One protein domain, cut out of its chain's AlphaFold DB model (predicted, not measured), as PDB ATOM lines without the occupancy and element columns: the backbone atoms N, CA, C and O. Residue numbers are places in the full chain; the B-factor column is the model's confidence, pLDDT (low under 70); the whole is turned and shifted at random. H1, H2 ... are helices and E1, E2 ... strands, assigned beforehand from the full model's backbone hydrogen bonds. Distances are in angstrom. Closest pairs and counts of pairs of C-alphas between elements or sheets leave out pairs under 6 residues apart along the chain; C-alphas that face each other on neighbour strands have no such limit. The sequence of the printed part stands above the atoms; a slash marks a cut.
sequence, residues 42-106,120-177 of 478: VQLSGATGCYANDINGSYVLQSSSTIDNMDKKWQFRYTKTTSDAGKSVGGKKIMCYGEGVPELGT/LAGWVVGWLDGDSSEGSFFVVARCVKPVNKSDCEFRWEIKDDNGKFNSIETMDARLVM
ATOM      1  N   VAL A  42      22.352   8.901  34.940       91.12
ATOM      2  CA  VAL A  42      23.096   9.336  36.127       91.12
ATOM      3  C   VAL A  42      22.340  10.486  36.773       91.12
ATOM      4  O   VAL A  42      22.031  11.474  36.119       91.12
ATOM      5  N   GLN A  43      22.052  10.380  38.063       92.50
ATOM      6  CA  GLN A  43      21.433  11.443  38.845       92.50
ATOM      7  C   GLN A  43      22.491  12.090  39.738       92.50
ATOM      8  O   GLN A  43      23.041  11.438  40.623       92.50
ATOM      9  N   LEU A  44      22.740  13.383  39.541       92.69
ATOM     10  CA  LEU A  44      23.580  14.181  40.431       92.69
ATOM     11  C   LEU A  44      22.713  14.943  41.434       92.69
ATOM     12  O   LEU A  44      21.661  15.487  41.080       92.69
ATOM     13  N   SER A  45      23.152  14.986  42.690       92.62
ATOM     14  CA  SER A  45      22.494  15.740  43.759       92.62
ATOM     15  C   SER A  45      23.507  16.290  44.764       92.62
ATOM     16  O   SER A  45      24.645  15.831  44.814       92.62
ATOM     17  N   GLY A  46      23.096  17.270  45.571       88.62
ATOM     18  CA  GLY A  46      23.917  17.807  46.660       88.62
ATOM     19  C   GLY A  46      24.941  18.872  46.255       88.62
ATOM     20  O   GLY A  46      25.688  19.335  47.117       88.62
ATOM     21  N   ALA A  47      24.956  19.301  44.987       91.12
ATOM     22  CA  ALA A  47      25.688  20.495  44.574       91.12
ATOM     23  C   ALA A  47      25.074  21.754  45.204       91.12
ATOM     24  O   ALA A  47      23.849  21.893  45.256       91.12
ATOM     25  N   THR A  48      25.930  22.677  45.638       88.44
ATOM     26  CA  THR A  48      25.572  23.968  46.246       88.44
ATOM     27  C   THR A  48      26.245  25.123  45.500       88.44
ATOM     28  O   THR A  48      27.192  24.902  44.748       88.44
ATOM     29  N   GLY A  49      25.787  26.358  45.723       89.62
ATOM     30  CA  GLY A  49      26.344  27.560  45.091       89.62
ATOM     31  C   GLY A  49      25.626  27.968  43.802       89.62
ATOM     32  O   GLY A  49      24.545  27.465  43.491       89.62
ATOM     33  N   CYS A  50      26.228  28.895  43.057       89.00
ATOM     34  CA  CYS A  50      25.646  29.510  41.859       89.00
ATOM     35  C   CYS A  50      25.335  28.507  40.731       89.00
ATOM     36  O   CYS A  50      24.343  28.671  40.027       89.00
ATOM     37  N   TYR A  51      26.108  27.421  40.615       91.50
ATOM     38  CA  TYR A  51      25.903  26.375  39.603       91.50
ATOM     39  C   TYR A  51      25.106  25.160  40.106       91.50
ATOM     40  O   TYR A  51      24.996  24.163  39.392       91.50
ATOM     41  N   ALA A  52      24.526  25.199  41.312       89.69
ATOM     42  CA  ALA A  52      23.802  24.054  41.877       89.69
ATOM     43  C   ALA A  52      22.695  23.534  40.943       89.69
ATOM     44  O   ALA A  52      22.573  22.328  40.729       89.69
ATOM     45  N   ASN A  53      21.932  24.447  40.337       89.19
ATOM     46  CA  ASN A  53      20.857  24.115  39.401       89.19
ATOM     47  C   ASN A  53      21.370  23.596  38.060       89.19
ATOM     48  O   ASN A  53      20.652  22.860  37.391       89.19
ATOM     49  N   ASP A  54      22.595  23.942  37.667       89.75
ATOM     50  CA  ASP A  54      23.224  23.434  36.450       89.75
ATOM     51  C   ASP A  54      23.766  22.022  36.658       89.75
ATOM     52  O   ASP A  54      23.670  21.190  35.757       89.75
ATOM     53  N   ILE A  55      24.223  21.709  37.869       92.38
ATOM     54  CA  ILE A  55      24.858  20.433  38.205       92.38
ATOM     55  C   ILE A  55      23.833  19.387  38.652       92.38
ATOM     56  O   ILE A  55      23.818  18.285  38.109       92.38
ATOM     57  N   ASN A  56      22.945  19.717  39.594       92.06
ATOM     58  CA  ASN A  56      21.967  18.773  40.144       92.06
ATOM     59  C   ASN A  56      20.915  18.395  39.097       92.06
ATOM     60  O   ASN A  56      20.319  19.275  38.481       92.06
ATOM     61  N   GLY A  57      20.636  17.108  38.911       92.81
ATOM     62  CA  GLY A  57      19.606  16.641  37.982       92.81
ATOM     63  C   GLY A  57      19.906  15.278  37.371       92.81
ATOM     64  O   GLY A  57      20.911  14.649  37.699       92.81
ATOM     65  N   SER A  58      19.007  14.841  36.492       91.19
ATOM     66  CA  SER A  58      19.135  13.586  35.750       91.19
ATOM     67  C   SER A  58      19.864  13.821  34.432       91.19
ATOM     68  O   SER A  58      19.554  14.759  33.693       91.19
ATOM     69  N   TYR A  59      20.827  12.956  34.149       93.38
ATOM     70  CA  TYR A  59      21.639  12.937  32.949       93.38
ATOM     71  C   TYR A  59      21.420  11.617  32.217       93.38
ATOM     72  O   TYR A  59      21.502  10.553  32.820       93.38
ATOM     73  N   VAL A  60      21.172  11.682  30.914       92.06
ATOM     74  CA  VAL A  60      20.904  10.523  30.053       92.06
ATOM     75  C   VAL A  60      22.095  10.303  29.137       92.06
ATOM     76  O   VAL A  60      22.570  11.259  28.517       92.06
ATOM     77  N   LEU A  61      22.571   9.064  29.045       90.88
ATOM     78  CA  LEU A  61      23.665   8.688  28.156       90.88
ATOM     79  C   LEU A  61      23.274   8.988  26.701       90.88
ATOM     80  O   LEU A  61      22.230   8.542  26.225       90.88
ATOM     81  N   GLN A  62      24.103   9.750  25.991       87.25
ATOM     82  CA  GLN A  62      23.925   9.955  24.557       87.25
ATOM     83  C   GLN A  62      24.485   8.760  23.785       87.25
ATOM     84  O   GLN A  62      25.591   8.295  24.058       87.25
ATOM     85  N   SER A  63      23.724   8.286  22.795       79.00
ATOM     86  CA  SER A  63      24.197   7.274  21.848       79.00
ATOM     87  C   SER A  63      25.399   7.805  21.061       79.00
ATOM     88  O   SER A  63      25.396   8.950  20.605       79.00
ATOM     89  N   SER A  64      26.406   6.954  20.856       65.88
ATOM     90  CA  SER A  64      27.661   7.288  20.168       65.88
ATOM     91  C   SER A  64      27.486   7.742  18.714       65.88
ATOM     92  O   SER A  64      28.395   8.321  18.135       65.88
ATOM     93  N   SER A  65      26.317   7.510  18.116       61.44
ATOM     94  CA  SER A  65      25.985   7.890  16.740       61.44
ATOM     95  C   SER A  65      25.802   9.396  16.513       61.44
ATOM     96  O   SER A  65      25.655   9.810  15.370       61.44
ATOM     97  N   THR A  66      25.734  10.206  17.572       57.84
ATOM     98  CA  THR A  66      25.374  11.639  17.494       57.84
ATOM     99  C   THR A  66      26.477  12.554  18.026       57.84
ATOM    100  O   THR A  66      26.234  13.731  18.285       57.84
ATOM    101  N   ILE A  67      27.673  12.014  18.262       59.50
ATOM    102  CA  ILE A  67      28.776  12.794  18.810       59.50
ATOM    103  C   ILE A  67      29.690  13.247  17.662       59.50
ATOM    104  O   ILE A  67      30.476  12.477  17.111       59.50
ATOM    105  N   ASP A  68      29.462  14.490  17.227       56.12
ATOM    106  CA  ASP A  68      30.230  15.165  16.185       56.12
ATOM    107  C   ASP A  68      31.577  15.651  16.748       56.12
ATOM    108  O   ASP A  68      31.625  16.576  17.556       56.12
ATOM    109  N   ASN A  69      32.670  15.054  16.258       55.25
ATOM    110  CA  ASN A  69      34.071  15.519  16.254       55.25
ATOM    111  C   ASN A  69      34.752  15.965  17.568       55.25
ATOM    112  O   ASN A  69      35.970  16.146  17.576       55.25
ATOM    113  N   MET A  70      34.050  16.058  18.693       53.91
ATOM    114  CA  MET A  70      34.626  16.341  20.017       53.91
ATOM    115  C   MET A  70      35.246  15.076  20.662       53.91
ATOM    116  O   MET A  70      35.826  15.121  21.751       53.91
ATOM    117  N   ASP A  71      35.180  13.936  19.962       53.00
ATOM    118  CA  ASP A  71      34.929  12.615  20.564       53.00
ATOM    119  C   ASP A  71      36.048  11.589  20.435       53.00
ATOM    120  O   ASP A  71      35.812  10.387  20.355       53.00
ATOM    121  N   LYS A  72      37.300  12.043  20.477       60.06
ATOM    122  CA  LYS A  72      38.410  11.127  20.801       60.06
ATOM    123  C   LYS A  72      38.857  11.205  22.257       60.06
ATOM    124  O   LYS A  72      39.594  10.333  22.697       60.06
ATOM    125  N   LYS A  73      38.443  12.241  22.994       65.69
ATOM    126  CA  LYS A  73      38.915  12.502  24.366       65.69
ATOM    127  C   LYS A  73      37.964  11.983  25.445       65.69
ATOM    128  O   LYS A  73      38.403  11.661  26.544       65.69
ATOM    129  N   TRP A  74      36.671  11.898  25.140       72.44
ATOM    130  CA  TRP A  74      35.642  11.500  26.096       72.44
ATOM    131  C   TRP A  74      35.123  10.112  25.761       72.44
ATOM    132  O   TRP A  74      34.742   9.838  24.627       72.44
ATOM    133  N   GLN A  75      35.099   9.241  26.762       76.62
ATOM    134  CA  GLN A  75      34.602   7.882  26.612       76.62
ATOM    135  C   GLN A  75      33.074   7.831  26.738       76.62
ATOM    136  O   GLN A  75      32.427   7.042  26.056       76.62
ATOM    137  N   PHE A  76      32.492   8.692  27.582       83.81
ATOM    138  CA  PHE A  76      31.043   8.777  27.778       83.81
ATOM    139  C   PHE A  76      30.572  10.221  27.848       83.81
ATOM    140  O   PHE A  76      31.227  11.070  28.455       83.81
ATOM    141  N   ARG A  77      29.385  10.464  27.286       88.50
ATOM    142  CA  ARG A  77      28.699  11.754  27.316       88.50
ATOM    143  C   ARG A  77      27.255  11.558  27.738       88.50
ATOM    144  O   ARG A  77      26.491  10.867  27.073       88.50
ATOM    145  N   TYR A  78      26.868  12.222  28.813       90.75
ATOM    146  CA  TYR A  78      25.494  12.294  29.270       90.75
ATOM    147  C   TYR A  78      24.964  13.710  29.092       90.75
ATOM    148  O   TYR A  78      25.693  14.692  29.192       90.75
ATOM    149  N   THR A  79      23.673  13.831  28.826       90.62
ATOM    150  CA  THR A  79      22.972  15.106  28.695       90.62
ATOM    151  C   THR A  79      21.957  15.254  29.792       90.62
ATOM    152  O   THR A  79      21.154  14.352  30.012       90.62
ATOM    153  N   LYS A  80      21.935  16.427  30.411       91.62
ATOM    154  CA  LYS A  80      20.920  16.746  31.395       91.62
ATOM    155  C   LYS A  80      19.541  16.867  30.752       91.62
ATOM    156  O   LYS A  80      19.360  17.644  29.815       91.62
ATOM    157  N   THR A  81      18.555  16.152  31.281       79.06
ATOM    158  CA  THR A  81      17.148  16.367  30.918       79.06
ATOM    159  C   THR A  81      16.636  17.586  31.669       79.06
ATOM    160  O   THR A  81      16.300  17.497  32.849       79.06
ATOM    161  N   THR A  82      16.606  18.743  31.017       75.19
ATOM    162  CA  THR A  82      15.940  19.930  31.559       75.19
ATOM    163  C   THR A  82      14.471  19.891  31.154       75.19
ATOM    164  O   THR A  82      14.157  19.909  29.967       75.19
ATOM    165  N   SER A  83      13.567  19.820  32.133       62.50
ATOM    166  CA  SER A  83      12.117  19.938  31.910       62.50
ATOM    167  C   SER A  83      11.693  21.356  31.526       62.50
ATOM    168  O   SER A  83      10.614  21.551  30.972       62.50
ATOM    169  N   ASP A  84      12.551  22.341  31.788       56.41
ATOM    170  CA  ASP A  84      12.251  23.739  31.531       56.41
ATOM    171  C   ASP A  84      12.645  24.097  30.100       56.41
ATOM    172  O   ASP A  84      13.753  24.544  29.814       56.41
ATOM    173  N   ALA A  85      11.692  23.941  29.181       51.91
ATOM    174  CA  ALA A  85      11.758  24.453  27.810       51.91
ATOM    175  C   ALA A  85      11.778  26.005  27.731       51.91
ATOM    176  O   ALA A  85      11.533  26.584  26.674       51.91
ATOM    177  N   GLY A  86      12.045  26.698  28.843       51.97
ATOM    178  CA  GLY A  86      12.003  28.149  28.966       51.97
ATOM    179  C   GLY A  86      13.360  28.736  29.345       51.97
ATOM    180  O   GLY A  86      13.722  28.747  30.514       51.97
ATOM    181  N   LYS A  87      14.071  29.290  28.356       50.94
ATOM    182  CA  LYS A  87      15.166  30.269  28.521       50.94
ATOM    183  C   LYS A  87      16.255  29.914  29.555       50.94
ATOM    184  O   LYS A  87      16.624  30.770  30.361       50.94
ATOM    185  N   SER A  88      16.859  28.722  29.508       54.38
ATOM    186  CA  SER A  88      18.199  28.615  30.103       54.38
ATOM    187  C   SER A  88      19.175  29.386  29.212       54.38
ATOM    188  O   SER A  88      19.369  29.053  28.048       54.38
ATOM    189  N   VAL A  89      19.769  30.448  29.756       58.31
ATOM    190  CA  VAL A  89      20.764  31.294  29.067       58.31
ATOM    191  C   VAL A  89      22.082  30.536  28.817       58.31
ATOM    192  O   VAL A  89      22.923  30.982  28.050       58.31
ATOM    193  N   GLY A  90      22.255  29.351  29.408       60.53
ATOM    194  CA  GLY A  90      23.357  28.440  29.108       60.53
ATOM    195  C   GLY A  90      22.890  27.287  28.227       60.53
ATOM    196  O   GLY A  90      21.807  26.744  28.451       60.53
ATOM    197  N   GLY A  91      23.716  26.905  27.253       74.25
ATOM    198  CA  GLY A  91      23.472  25.773  26.361       74.25
ATOM    199  C   GLY A  91      23.275  24.428  27.076       74.25
ATOM    200  O   GLY A  91      23.297  24.308  28.305       74.25
ATOM    201  N   LYS A  92      23.082  23.381  26.272       84.25
ATOM    202  CA  LYS A  92      22.824  22.004  26.719       84.25
ATOM    203  C   LYS A  92      23.879  21.542  27.736       84.25
ATOM    204  O   LYS A  92      25.051  21.392  27.391       84.25
ATOM    205  N   LYS A  93      23.451  21.292  28.978       88.56
ATOM    206  CA  LYS A  93      24.331  20.813  30.053       88.56
ATOM    207  C   LYS A  93      24.709  19.356  29.803       88.56
ATOM    208  O   LYS A  93      23.839  18.515  29.546       88.56
ATOM    209  N   ILE A  94      25.999  19.058  29.883       89.00
ATOM    210  CA  ILE A  94      26.549  17.730  29.640       89.00
ATOM    211  C   ILE A  94      27.468  17.299  30.778       89.00
ATOM    212  O   ILE A  94      28.143  18.112  31.409       89.00
ATOM    213  N   MET A  95      27.470  15.995  31.025       88.00
ATOM    214  CA  MET A  95      28.381  15.323  31.936       88.00
ATOM    215  C   MET A  95      29.237  14.363  31.119       88.00
ATOM    216  O   MET A  95      28.697  13.498  30.431       88.00
ATOM    217  N   CYS A  96      30.552  14.523  31.171       86.00
ATOM    218  CA  CYS A  96      31.487  13.720  30.393       86.00
ATOM    219  C   CYS A  96      32.415  12.926  31.313       86.00
ATOM    220  O   CYS A  96      32.749  13.373  32.411       86.00
ATOM    221  N   TYR A  97      32.840  11.757  30.848       82.62
ATOM    222  CA  TYR A  97      33.891  10.957  31.471       82.62
ATOM    223  C   TYR A  97      35.005  10.715  30.462       82.62
ATOM    224  O   TYR A  97      34.727  10.340  29.320       82.62
ATOM    225  N   GLY A  98      36.253  10.932  30.866       71.06
ATOM    226  CA  GLY A  98      37.411  10.722  30.005       71.06
ATOM    227  C   GLY A  98      38.733  10.871  30.747       71.06
ATOM    228  O   GLY A  98      38.793  11.409  31.855       71.06
ATOM    229  N   GLU A  99      39.793  10.379  30.114       61.81
ATOM    230  CA  GLU A  99      41.173  10.544  30.563       61.81
ATOM    231  C   GLU A  99      41.834  11.707  29.807       61.81
ATOM    232  O   GLU A  99      41.577  11.919  28.623       61.81
ATOM    233  N   GLY A 100      42.719  12.459  30.471       55.69
ATOM    234  CA  GLY A 100      43.626  13.372  29.763       55.69
ATOM    235  C   GLY A 100      43.086  14.768  29.442       55.69
ATOM    236  O   GLY A 100      43.538  15.384  28.479       55.69
ATOM    237  N   VAL A 101      42.149  15.301  30.228       56.06
ATOM    238  CA  VAL A 101      41.603  16.650  30.001       56.06
ATOM    239  C   VAL A 101      42.616  17.706  30.475       56.06
ATOM    240  O   VAL A 101      42.849  17.813  31.681       56.06
ATOM    241  N   PRO A 102      43.207  18.519  29.578       46.59
ATOM    242  CA  PRO A 102      44.249  19.486  29.947       46.59
ATOM    243  C   PRO A 102      43.733  20.595  30.874       46.59
ATOM    244  O   PRO A 102      44.470  21.122  31.704       46.59
ATOM    245  N   GLU A 103      42.443  20.920  30.766       53.53
ATOM    246  CA  GLU A 103      41.774  21.954  31.563       53.53
ATOM    247  C   GLU A 103      41.528  21.545  33.022       53.53
ATOM    248  O   GLU A 103      41.184  22.382  33.855       53.53
ATOM    249  N   LEU A 104      41.753  20.273  33.375       51.41
ATOM    250  CA  LEU A 104      41.730  19.834  34.773       51.41
ATOM    251  C   LEU A 104      42.967  20.301  35.562       51.41
ATOM    252  O   LEU A 104      43.012  20.124  36.781       51.41
ATOM    253  N   GLY A 105      43.900  20.987  34.900       45.41
ATOM    254  CA  GLY A 105      45.142  21.487  35.466       45.41
ATOM    255  C   GLY A 105      46.278  20.500  35.237       45.41
ATOM    256  O   GLY A 105      46.098  19.283  35.274       45.41
ATOM    257  N   THR A 106      47.474  21.027  34.994       45.22
ATOM    258  CA  THR A 106      48.693  20.231  35.110       45.22
ATOM    259  C   THR A 106      48.916  19.910  36.588       45.22
ATOM    260  O   THR A 106      48.688  20.756  37.455       45.22
ATOM    261  N   LEU A 120      44.376  14.040  34.851       57.19
ATOM    262  CA  LEU A 120      43.355  13.580  35.784       57.19
ATOM    263  C   LEU A 120      42.250  12.856  34.996       57.19
ATOM    264  O   LEU A 120      41.587  13.457  34.152       57.19
ATOM    265  N   ALA A 121      42.074  11.561  35.256       56.19
ATOM    266  CA  ALA A 121      40.900  10.814  34.823       56.19
ATOM    267  C   ALA A 121      39.742  11.157  35.764       56.19
ATOM    268  O   ALA A 121      39.877  11.036  36.986       56.19
ATOM    269  N   GLY A 122      38.614  11.606  35.218       78.19
ATOM    270  CA  GLY A 122      37.522  12.081  36.057       78.19
ATOM    271  C   GLY A 122      36.228  12.359  35.312       78.19
ATOM    272  O   GLY A 122      36.171  12.406  34.083       78.19
ATOM    273  N   TRP A 123      35.171  12.547  36.097       86.75
ATOM    274  CA  TRP A 123      33.900  13.065  35.605       86.75
ATOM    275  C   TRP A 123      33.946  14.585  35.569       86.75
ATOM    276  O   TRP A 123      34.436  15.207  36.507       86.75
ATOM    277  N   VAL A 124      33.383  15.192  34.533       90.50
ATOM    278  CA  VAL A 124      33.194  16.642  34.447       90.50
ATOM    279  C   VAL A 124      31.749  16.964  34.120       90.50
ATOM    280  O   VAL A 124      31.088  16.216  33.405       90.50
ATOM    281  N   VAL A 125      31.264  18.089  34.630       92.19
ATOM    282  CA  VAL A 125      29.944  18.643  34.330       92.19
ATOM    283  C   VAL A 125      30.135  20.064  33.827       92.19
ATOM    284  O   VAL A 125      30.874  20.851  34.425       92.19
ATOM    285  N   GLY A 126      29.467  20.392  32.729       92.44
ATOM    286  CA  GLY A 126      29.641  21.658  32.036       92.44
ATOM    287  C   GLY A 126      28.658  21.839  30.892       92.44
ATOM    288  O   GLY A 126      27.643  21.149  30.801       92.44
ATOM    289  N   TRP A 127      28.957  22.774  30.003       90.12
ATOM    290  CA  TRP A 127      28.232  22.961  28.749       90.12
ATOM    291  C   TRP A 127      29.181  23.406  27.650       90.12
ATOM    292  O   TRP A 127      30.261  23.923  27.919       90.12
ATOM    293  N   LEU A 128      28.764  23.181  26.410       83.94
ATOM    294  CA  LEU A 128      29.453  23.741  25.258       83.94
ATOM    295  C   LEU A 128      29.037  25.198  25.106       83.94
ATOM    296  O   LEU A 128      27.845  25.514  25.202       83.94
ATOM    297  N   ASP A 129      30.018  26.062  24.893       81.56
ATOM    298  CA  ASP A 129      29.764  27.430  24.475       81.56
ATOM    299  C   ASP A 129      29.226  27.411  23.039       81.56
ATOM    300  O   ASP A 129      29.898  26.942  22.119       81.56
ATOM    301  N   GLY A 130      27.978  27.848  22.865       73.88
ATOM    302  CA  GLY A 130      27.290  27.800  21.573       73.88
ATOM    303  C   GLY A 130      27.880  28.763  20.546       73.88
ATOM    304  O   GLY A 130      27.742  28.522  19.349       73.88
ATOM    305  N   ASP A 131      28.562  29.809  21.015       75.75
ATOM    306  CA  ASP A 131      29.129  30.857  20.169       75.75
ATOM    307  C   ASP A 131      30.594  30.574  19.794       75.75
ATOM    308  O   ASP A 131      31.160  31.220  18.909       75.75
ATOM    309  N   SER A 132      31.223  29.583  20.435       73.06
ATOM    310  CA  SER A 132      32.594  29.191  20.129       73.06
ATOM    311  C   SER A 132      32.624  28.287  18.899       73.06
ATOM    312  O   SER A 132      32.205  27.130  18.945       73.06
ATOM    313  N   SER A 133      33.208  28.777  17.804       70.31
ATOM    314  CA  SER A 133      33.499  27.969  16.610       70.31
ATOM    315  C   SER A 133      34.414  26.774  16.900       70.31
ATOM    316  O   SER A 133      34.452  25.825  16.119       70.31
ATOM    317  N   GLU A 134      35.153  26.819  18.011       70.38
ATOM    318  CA  GLU A 134      36.041  25.748  18.474       70.38
ATOM    319  C   GLU A 134      35.374  24.815  19.498       70.38
ATOM    320  O   GLU A 134      35.998  23.852  19.936       70.38
ATOM    321  N   GLY A 135      34.109  25.060  19.867       69.62
ATOM    322  CA  GLY A 135      33.357  24.227  20.805       69.62
ATOM    323  C   GLY A 135      33.991  24.162  22.193       69.62
ATOM    324  O   GLY A 135      34.153  23.072  22.745       69.62
ATOM    325  N   SER A 136      34.371  25.313  22.759       79.88
ATOM    326  CA  SER A 136      34.945  25.367  24.106       79.88
ATOM    327  C   SER A 136      33.980  24.769  25.143       79.88
ATOM    328  O   SER A 136      32.774  25.039  25.157       79.88
ATOM    329  N   PHE A 137      34.509  23.898  26.007       82.44
ATOM    330  CA  PHE A 137      33.724  23.225  27.035       82.44
ATOM    331  C   PHE A 137      33.882  23.942  28.373       82.44
ATOM    332  O   PHE A 137      34.920  23.860  29.022       82.44
ATOM    333  N   PHE A 138      32.840  24.637  28.824       88.00
ATOM    334  CA  PHE A 138      32.880  25.327  30.104       88.00
ATOM    335  C   PHE A 138      32.589  24.359  31.255       88.00
ATOM    336  O   PHE A 138      31.441  23.972  31.487       88.00
ATOM    337  N   VAL A 139      33.633  23.977  31.994       91.06
ATOM    338  CA  VAL A 139      33.533  23.095  33.168       91.06
ATOM    339  C   VAL A 139      33.092  23.880  34.409       91.06
ATOM    340  O   VAL A 139      33.747  24.849  34.801       91.06
ATOM    341  N   VAL A 140      32.031  23.412  35.074       93.00
ATOM    342  CA  VAL A 140      31.548  23.953  36.364       93.00
ATOM    343  C   VAL A 140      31.699  23.000  37.534       93.00
ATOM    344  O   VAL A 140      31.780  23.450  38.673       93.00
ATOM    345  N   ALA A 141      31.768  21.696  37.282       92.88
ATOM    346  CA  ALA A 141      32.097  20.726  38.314       92.88
ATOM    347  C   ALA A 141      32.976  19.619  37.762       92.88
ATOM    348  O   ALA A 141      32.913  19.279  36.580       92.88
ATOM    349  N   ARG A 142      33.790  19.044  38.639       91.94
ATOM    350  CA  ARG A 142      34.681  17.938  38.306       91.94
ATOM    351  C   ARG A 142      34.817  16.982  39.476       91.94
ATOM    352  O   ARG A 142      34.803  17.396  40.628       91.94
ATOM    353  N   CYS A 143      34.960  15.708  39.165       89.00
ATOM    354  CA  CYS A 143      35.247  14.653  40.112       89.00
ATOM    355  C   CYS A 143      36.717  14.282  39.947       89.00
ATOM    356  O   CYS A 143      37.104  13.715  38.923       89.00
ATOM    357  N   VAL A 144      37.536  14.655  40.924       83.81
ATOM    358  CA  VAL A 144      38.985  14.461  40.887       83.81
ATOM    359  C   VAL A 144      39.392  13.353  41.848       83.81
ATOM    360  O   VAL A 144      38.862  13.235  42.955       83.81
ATOM    361  N   LYS A 145      40.364  12.543  41.423       76.25
ATOM    362  CA  LYS A 145      41.084  11.634  42.311       76.25
ATOM    363  C   LYS A 145      42.376  12.327  42.766       76.25
ATOM    364  O   LYS A 145      43.188  12.678  41.909       76.25
ATOM    365  N   PRO A 146      42.591  12.557  44.070       65.69
ATOM    366  CA  PRO A 146      43.819  13.182  44.544       65.69
ATOM    367  C   PRO A 146      45.032  12.278  44.273       65.69
ATOM    368  O   PRO A 146      45.015  11.094  44.596       65.69
ATOM    369  N   VAL A 147      46.098  12.845  43.696       58.09
ATOM    370  CA  VAL A 147      47.298  12.100  43.255       58.09
ATOM    371  C   VAL A 147      48.174  11.638  44.432       58.09
ATOM    372  O   VAL A 147      48.865  10.634  44.325       58.09
ATOM    373  N   ASN A 148      48.095  12.313  45.586       56.19
ATOM    374  CA  ASN A 148      49.031  12.130  46.706       56.19
ATOM    375  C   ASN A 148      48.385  11.668  48.021       56.19
ATOM    376  O   ASN A 148      48.988  11.808  49.086       56.19
ATOM    377  N   LYS A 149      47.160  11.137  47.985       53.31
ATOM    378  CA  LYS A 149      46.538  10.524  49.164       53.31
ATOM    379  C   LYS A 149      46.340   9.040  48.904       53.31
ATOM    380  O   LYS A 149      45.811   8.654  47.868       53.31
ATOM    381  N   SER A 150      46.750   8.215  49.864       53.56
ATOM    382  CA  SER A 150      46.426   6.782  49.925       53.56
ATOM    383  C   SER A 150      44.916   6.518  49.938       53.56
ATOM    384  O   SER A 150      44.476   5.389  49.724       53.56
ATOM    385  N   ASP A 151      44.122   7.564  50.165       53.59
ATOM    386  CA  ASP A 151      42.672   7.529  50.144       53.59
ATOM    387  C   ASP A 151      42.175   7.462  48.697       53.59
ATOM    388  O   ASP A 151      42.275   8.409  47.918       53.59
ATOM    389  N   CYS A 152      41.600   6.315  48.338       54.09
ATOM    390  CA  CYS A 152      40.977   6.050  47.040       54.09
ATOM    391  C   CYS A 152      39.658   6.823  46.820       54.09
ATOM    392  O   CYS A 152      38.822   6.390  46.027       54.09
ATOM    393  N   GLU A 153      39.435   7.928  47.530       73.62
ATOM    394  CA  GLU A 153      38.159   8.632  47.526       73.62
ATOM    395  C   GLU A 153      38.128   9.695  46.425       73.62
ATOM    396  O   GLU A 153      38.903  10.655  46.410       73.62
ATOM    397  N   PHE A 154      37.224   9.497  45.470       80.12
ATOM    398  CA  PHE A 154      36.877  10.509  44.487       80.12
ATOM    399  C   PHE A 154      36.183  11.680  45.179       80.12
ATOM    400  O   PHE A 154      35.276  11.486  45.986       80.12
ATOM    401  N   ARG A 155      36.584  12.901  44.833       85.69
ATOM    402  CA  ARG A 155      36.056  14.124  45.434       85.69
ATOM    403  C   ARG A 155      35.482  15.026  44.360       85.69
ATOM    404  O   ARG A 155      36.127  15.280  43.343       85.69
ATOM    405  N   TRP A 156      34.279  15.528  44.601       90.38
ATOM    406  CA  TRP A 156      33.679  16.539  43.747       90.38
ATOM    407  C   TRP A 156      34.203  17.926  44.106       90.38
ATOM    408  O   TRP A 156      34.293  18.298  45.275       90.38
ATOM    409  N   GLU A 157      34.525  18.700  43.081       92.44
ATOM    410  CA  GLU A 157      34.844  20.113  43.179       92.44
ATOM    411  C   GLU A 157      33.882  20.902  42.294       92.44
ATOM    412  O   GLU A 157      33.622  20.513  41.153       92.44
ATOM    413  N   ILE A 158      33.374  22.019  42.809       92.81
ATOM    414  CA  ILE A 158      32.484  22.930  42.084       92.81
ATOM    415  C   ILE A 158      33.167  24.286  41.960       92.81
ATOM    416  O   ILE A 158      33.775  24.782  42.910       92.81
ATOM    417  N   LYS A 159      33.086  24.862  40.765       93.12
ATOM    418  CA  LYS A 159      33.602  26.189  40.449       93.12
ATOM    419  C   LYS A 159      32.768  27.249  41.176       93.12
ATOM    420  O   LYS A 159      31.546  27.174  41.160       93.12
ATOM    421  N   ASP A 160      33.401  28.209  41.833       91.25
ATOM    422  CA  ASP A 160      32.720  29.357  42.439       91.25
ATOM    423  C   ASP A 160      32.535  30.510  41.439       91.25
ATOM    424  O   ASP A 160      32.914  30.418  40.265       91.25
ATOM    425  N   ASP A 161      31.952  31.614  41.912       90.25
ATOM    426  CA  ASP A 161      31.742  32.838  41.127       90.25
ATOM    427  C   ASP A 161      33.055  33.474  40.638       90.25
ATOM    428  O   ASP A 161      33.070  34.167  39.625       90.25
ATOM    429  N   ASN A 162      34.177  33.199  41.314       91.00
ATOM    430  CA  ASN A 162      35.510  33.676  40.931       91.00
ATOM    431  C   ASN A 162      36.210  32.726  39.950       91.00
ATOM    432  O   ASN A 162      37.370  32.929  39.591       91.00
ATOM    433  N   GLY A 163      35.535  31.653  39.541       89.56
ATOM    434  CA  GLY A 163      36.085  30.649  38.651       89.56
ATOM    435  C   GLY A 163      37.024  29.644  39.324       89.56
ATOM    436  O   GLY A 163      37.669  28.869  38.614       89.56
ATOM    437  N   LYS A 164      37.103  29.616  40.659       91.69
ATOM    438  CA  LYS A 164      37.959  28.700  41.420       91.69
ATOM    439  C   LYS A 164      37.184  27.450  41.836       91.69
ATOM    440  O   LYS A 164      36.058  27.530  42.309       91.69
ATOM    441  N   PHE A 165      37.798  26.279  41.690       90.50
ATOM    442  CA  PHE A 165      37.215  25.016  42.143       90.50
ATOM    443  C   PHE A 165      37.363  24.840  43.657       90.50
ATOM    444  O   PHE A 165      38.468  24.932  44.194       90.50
ATOM    445  N   ASN A 166      36.250  24.552  44.331       89.19
ATOM    446  CA  ASN A 166      36.193  24.266  45.760       89.19
ATOM    447  C   ASN A 166      35.628  22.862  45.997       89.19
ATOM    448  O   ASN A 166      34.640  22.463  45.379       89.19
ATOM    449  N   SER A 167      36.254  22.119  46.908       86.69
ATOM    450  CA  SER A 167      35.830  20.774  47.304       86.69
ATOM    451  C   SER A 167      34.451  20.790  47.959       86.69
ATOM    452  O   SER A 167      34.219  21.572  48.878       86.69
ATOM    453  N   ILE A 168      33.583  19.859  47.564       83.94
ATOM    454  CA  ILE A 168      32.265  19.651  48.164       83.94
ATOM    455  C   ILE A 168      32.090  18.188  48.565       83.94
ATOM    456  O   ILE A 168      32.185  17.276  47.750       83.94
ATOM    457  N   GLU A 169      31.790  17.983  49.846       77.94
ATOM    458  CA  GLU A 169      31.573  16.658  50.445       77.94
ATOM    459  C   GLU A 169      30.113  16.191  50.353       77.94
ATOM    460  O   GLU A 169      29.793  15.052  50.678       77.94
ATOM    461  N   THR A 170      29.199  17.074  49.949       75.50
ATOM    462  CA  THR A 170      27.756  16.790  49.913       75.50
ATOM    463  C   THR A 170      27.270  16.258  48.573       75.50
ATOM    464  O   THR A 170      26.105  15.881  48.475       75.50
ATOM    465  N   MET A 171      28.117  16.252  47.540       84.69
ATOM    466  CA  MET A 171      27.711  15.868  46.192       84.69
ATOM    467  C   MET A 171      27.718  14.346  46.030       84.69
ATOM    468  O   MET A 171      28.721  13.685  46.287       84.69
ATOM    469  N   ASP A 172      26.586  13.808  45.580       84.44
ATOM    470  CA  ASP A 172      26.341  12.378  45.391       84.44
ATOM    471  C   ASP A 172      25.953  12.108  43.932       84.44
ATOM    472  O   ASP A 172      25.168  12.857  43.334       84.44
ATOM    473  N   ALA A 173      26.501  11.032  43.365       84.88
ATOM    474  CA  ALA A 173      26.234  10.591  42.003       84.88
ATOM    475  C   ALA A 173      25.595   9.204  42.040       84.88
ATOM    476  O   ALA A 173      26.236   8.216  42.393       84.88
ATOM    477  N   ARG A 174      24.323   9.127  41.651       84.62
ATOM    478  CA  ARG A 174      23.555   7.883  41.653       84.62
ATOM    479  C   ARG A 174      23.420   7.348  40.244       84.62
ATOM    480  O   ARG A 174      22.921   8.037  39.356       84.62
ATOM    481  N   LEU A 175      23.835   6.105  40.050       84.50
ATOM    482  CA  LEU A 175      23.637   5.399  38.791       84.50
ATOM    483  C   LEU A 175      22.205   4.868  38.749       84.50
ATOM    484  O   LEU A 175      21.778   4.146  39.649       84.50
ATOM    485  N   VAL A 176      21.465   5.231  37.706       79.94
ATOM    486  CA  VAL A 176      20.102   4.751  37.482       79.94
ATOM    487  C   VAL A 176      20.148   3.795  36.291       79.94
ATOM    488  O   VAL A 176      20.310   4.187  35.132       79.94
ATOM    489  N   MET A 177      20.058   2.500  36.588       73.50
ATOM    490  CA  MET A 177      19.920   1.468  35.564       73.50
ATOM    491  C   MET A 177      18.468   1.471  35.091       73.50
ATOM    492  O   MET A 177      17.556   1.378  35.912       73.50
TER     493      MET A 177
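What this domain is: This is residues 42 to 106 and 120 to 177 of the 478 residues of an uncharacterized protein of Perkinsus chesapeaki (UniProt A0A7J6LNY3). One antiparallel sheet of nine strands is curled like part of a barrel and folded back on itself, with E8, E7, E6, E5 and E4 in one leaf facing E2, E1 and E9 in the other and E3 as the hinge; edge strands E8 and E9 are apart, and the barrel stays open there. The short helix H1 packs between the leaves, near E1 and E5. The printed part has 123 residues, with named elements in the order E1, H1, E2 to E9 and sheet order E8 - E7 - E6 - E5 - E4 - E3 - E2 - E1 - E9. The class is mostly strand, though under half of the residues are in named elements. The whole is compact, with a radius of gyration of the C-alphas of 14.2 A and spans of 42 by 35 by 30 A.

How they stand to each other: E1, residues 42 to 45, is the antiparallel neighbour of E9, residues 172 to 176, with N 43 and O 174 2.8 A apart. H1, residues 52 to 55, is on the strongly twisted sheet at a height of 6.7 A, over none of its strands; it is too short for an O i to N i+4 pair. E2, residues 57 to 61, pairs with E1 through N 59 and O 42, 2.7 A. E2, E3, residues 76 to 80, and E4, residues 93 to 98, form a meander, each strand the antiparallel neighbour of the one before; N 60 and O 79 are 2.8 A apart, N 78 and O 95 2.8 A. E5, residues 122 to 128, pairs with E4 through N 124 and O 96, 2.9 A. The closest C-alphas of H1 and E5 are those of Ile 55 and Val 125, 6.6 A apart. E5, E6, residues 137 to 144, E7, residues 155 to 159, and E8, residues 165 to 168, form a second meander, with N 143 and O 123 2.8 A apart, N 157 and O 142 2.8 A, and N 166 and O 158 2.9 A.

Where its parts are: E1 begins at C-alpha 42 (23.096, 9.336, 36.127). E4 measures 16.5 A, E5 17.8 A and E6 17.2 A; E6 bends by 77 degrees at residue 140. E9, 12.6 A, ends at C-alpha 176 (20.102, 4.751, 37.482).

The domain as a whole: The C-alphas farthest apart, of Gly 86 and Ser 150, are 45.6 A apart. Residues 107 to 119 are not printed, and C-alphas 106 and 120 are 8.6 A apart across the cut. The links E2 to E3 and E3 to E4 are long. Mean pLDDT of the printed part is 77.2; 36 residues are under 70, among them 64 to 73, 83 to 90 and 99 to 106.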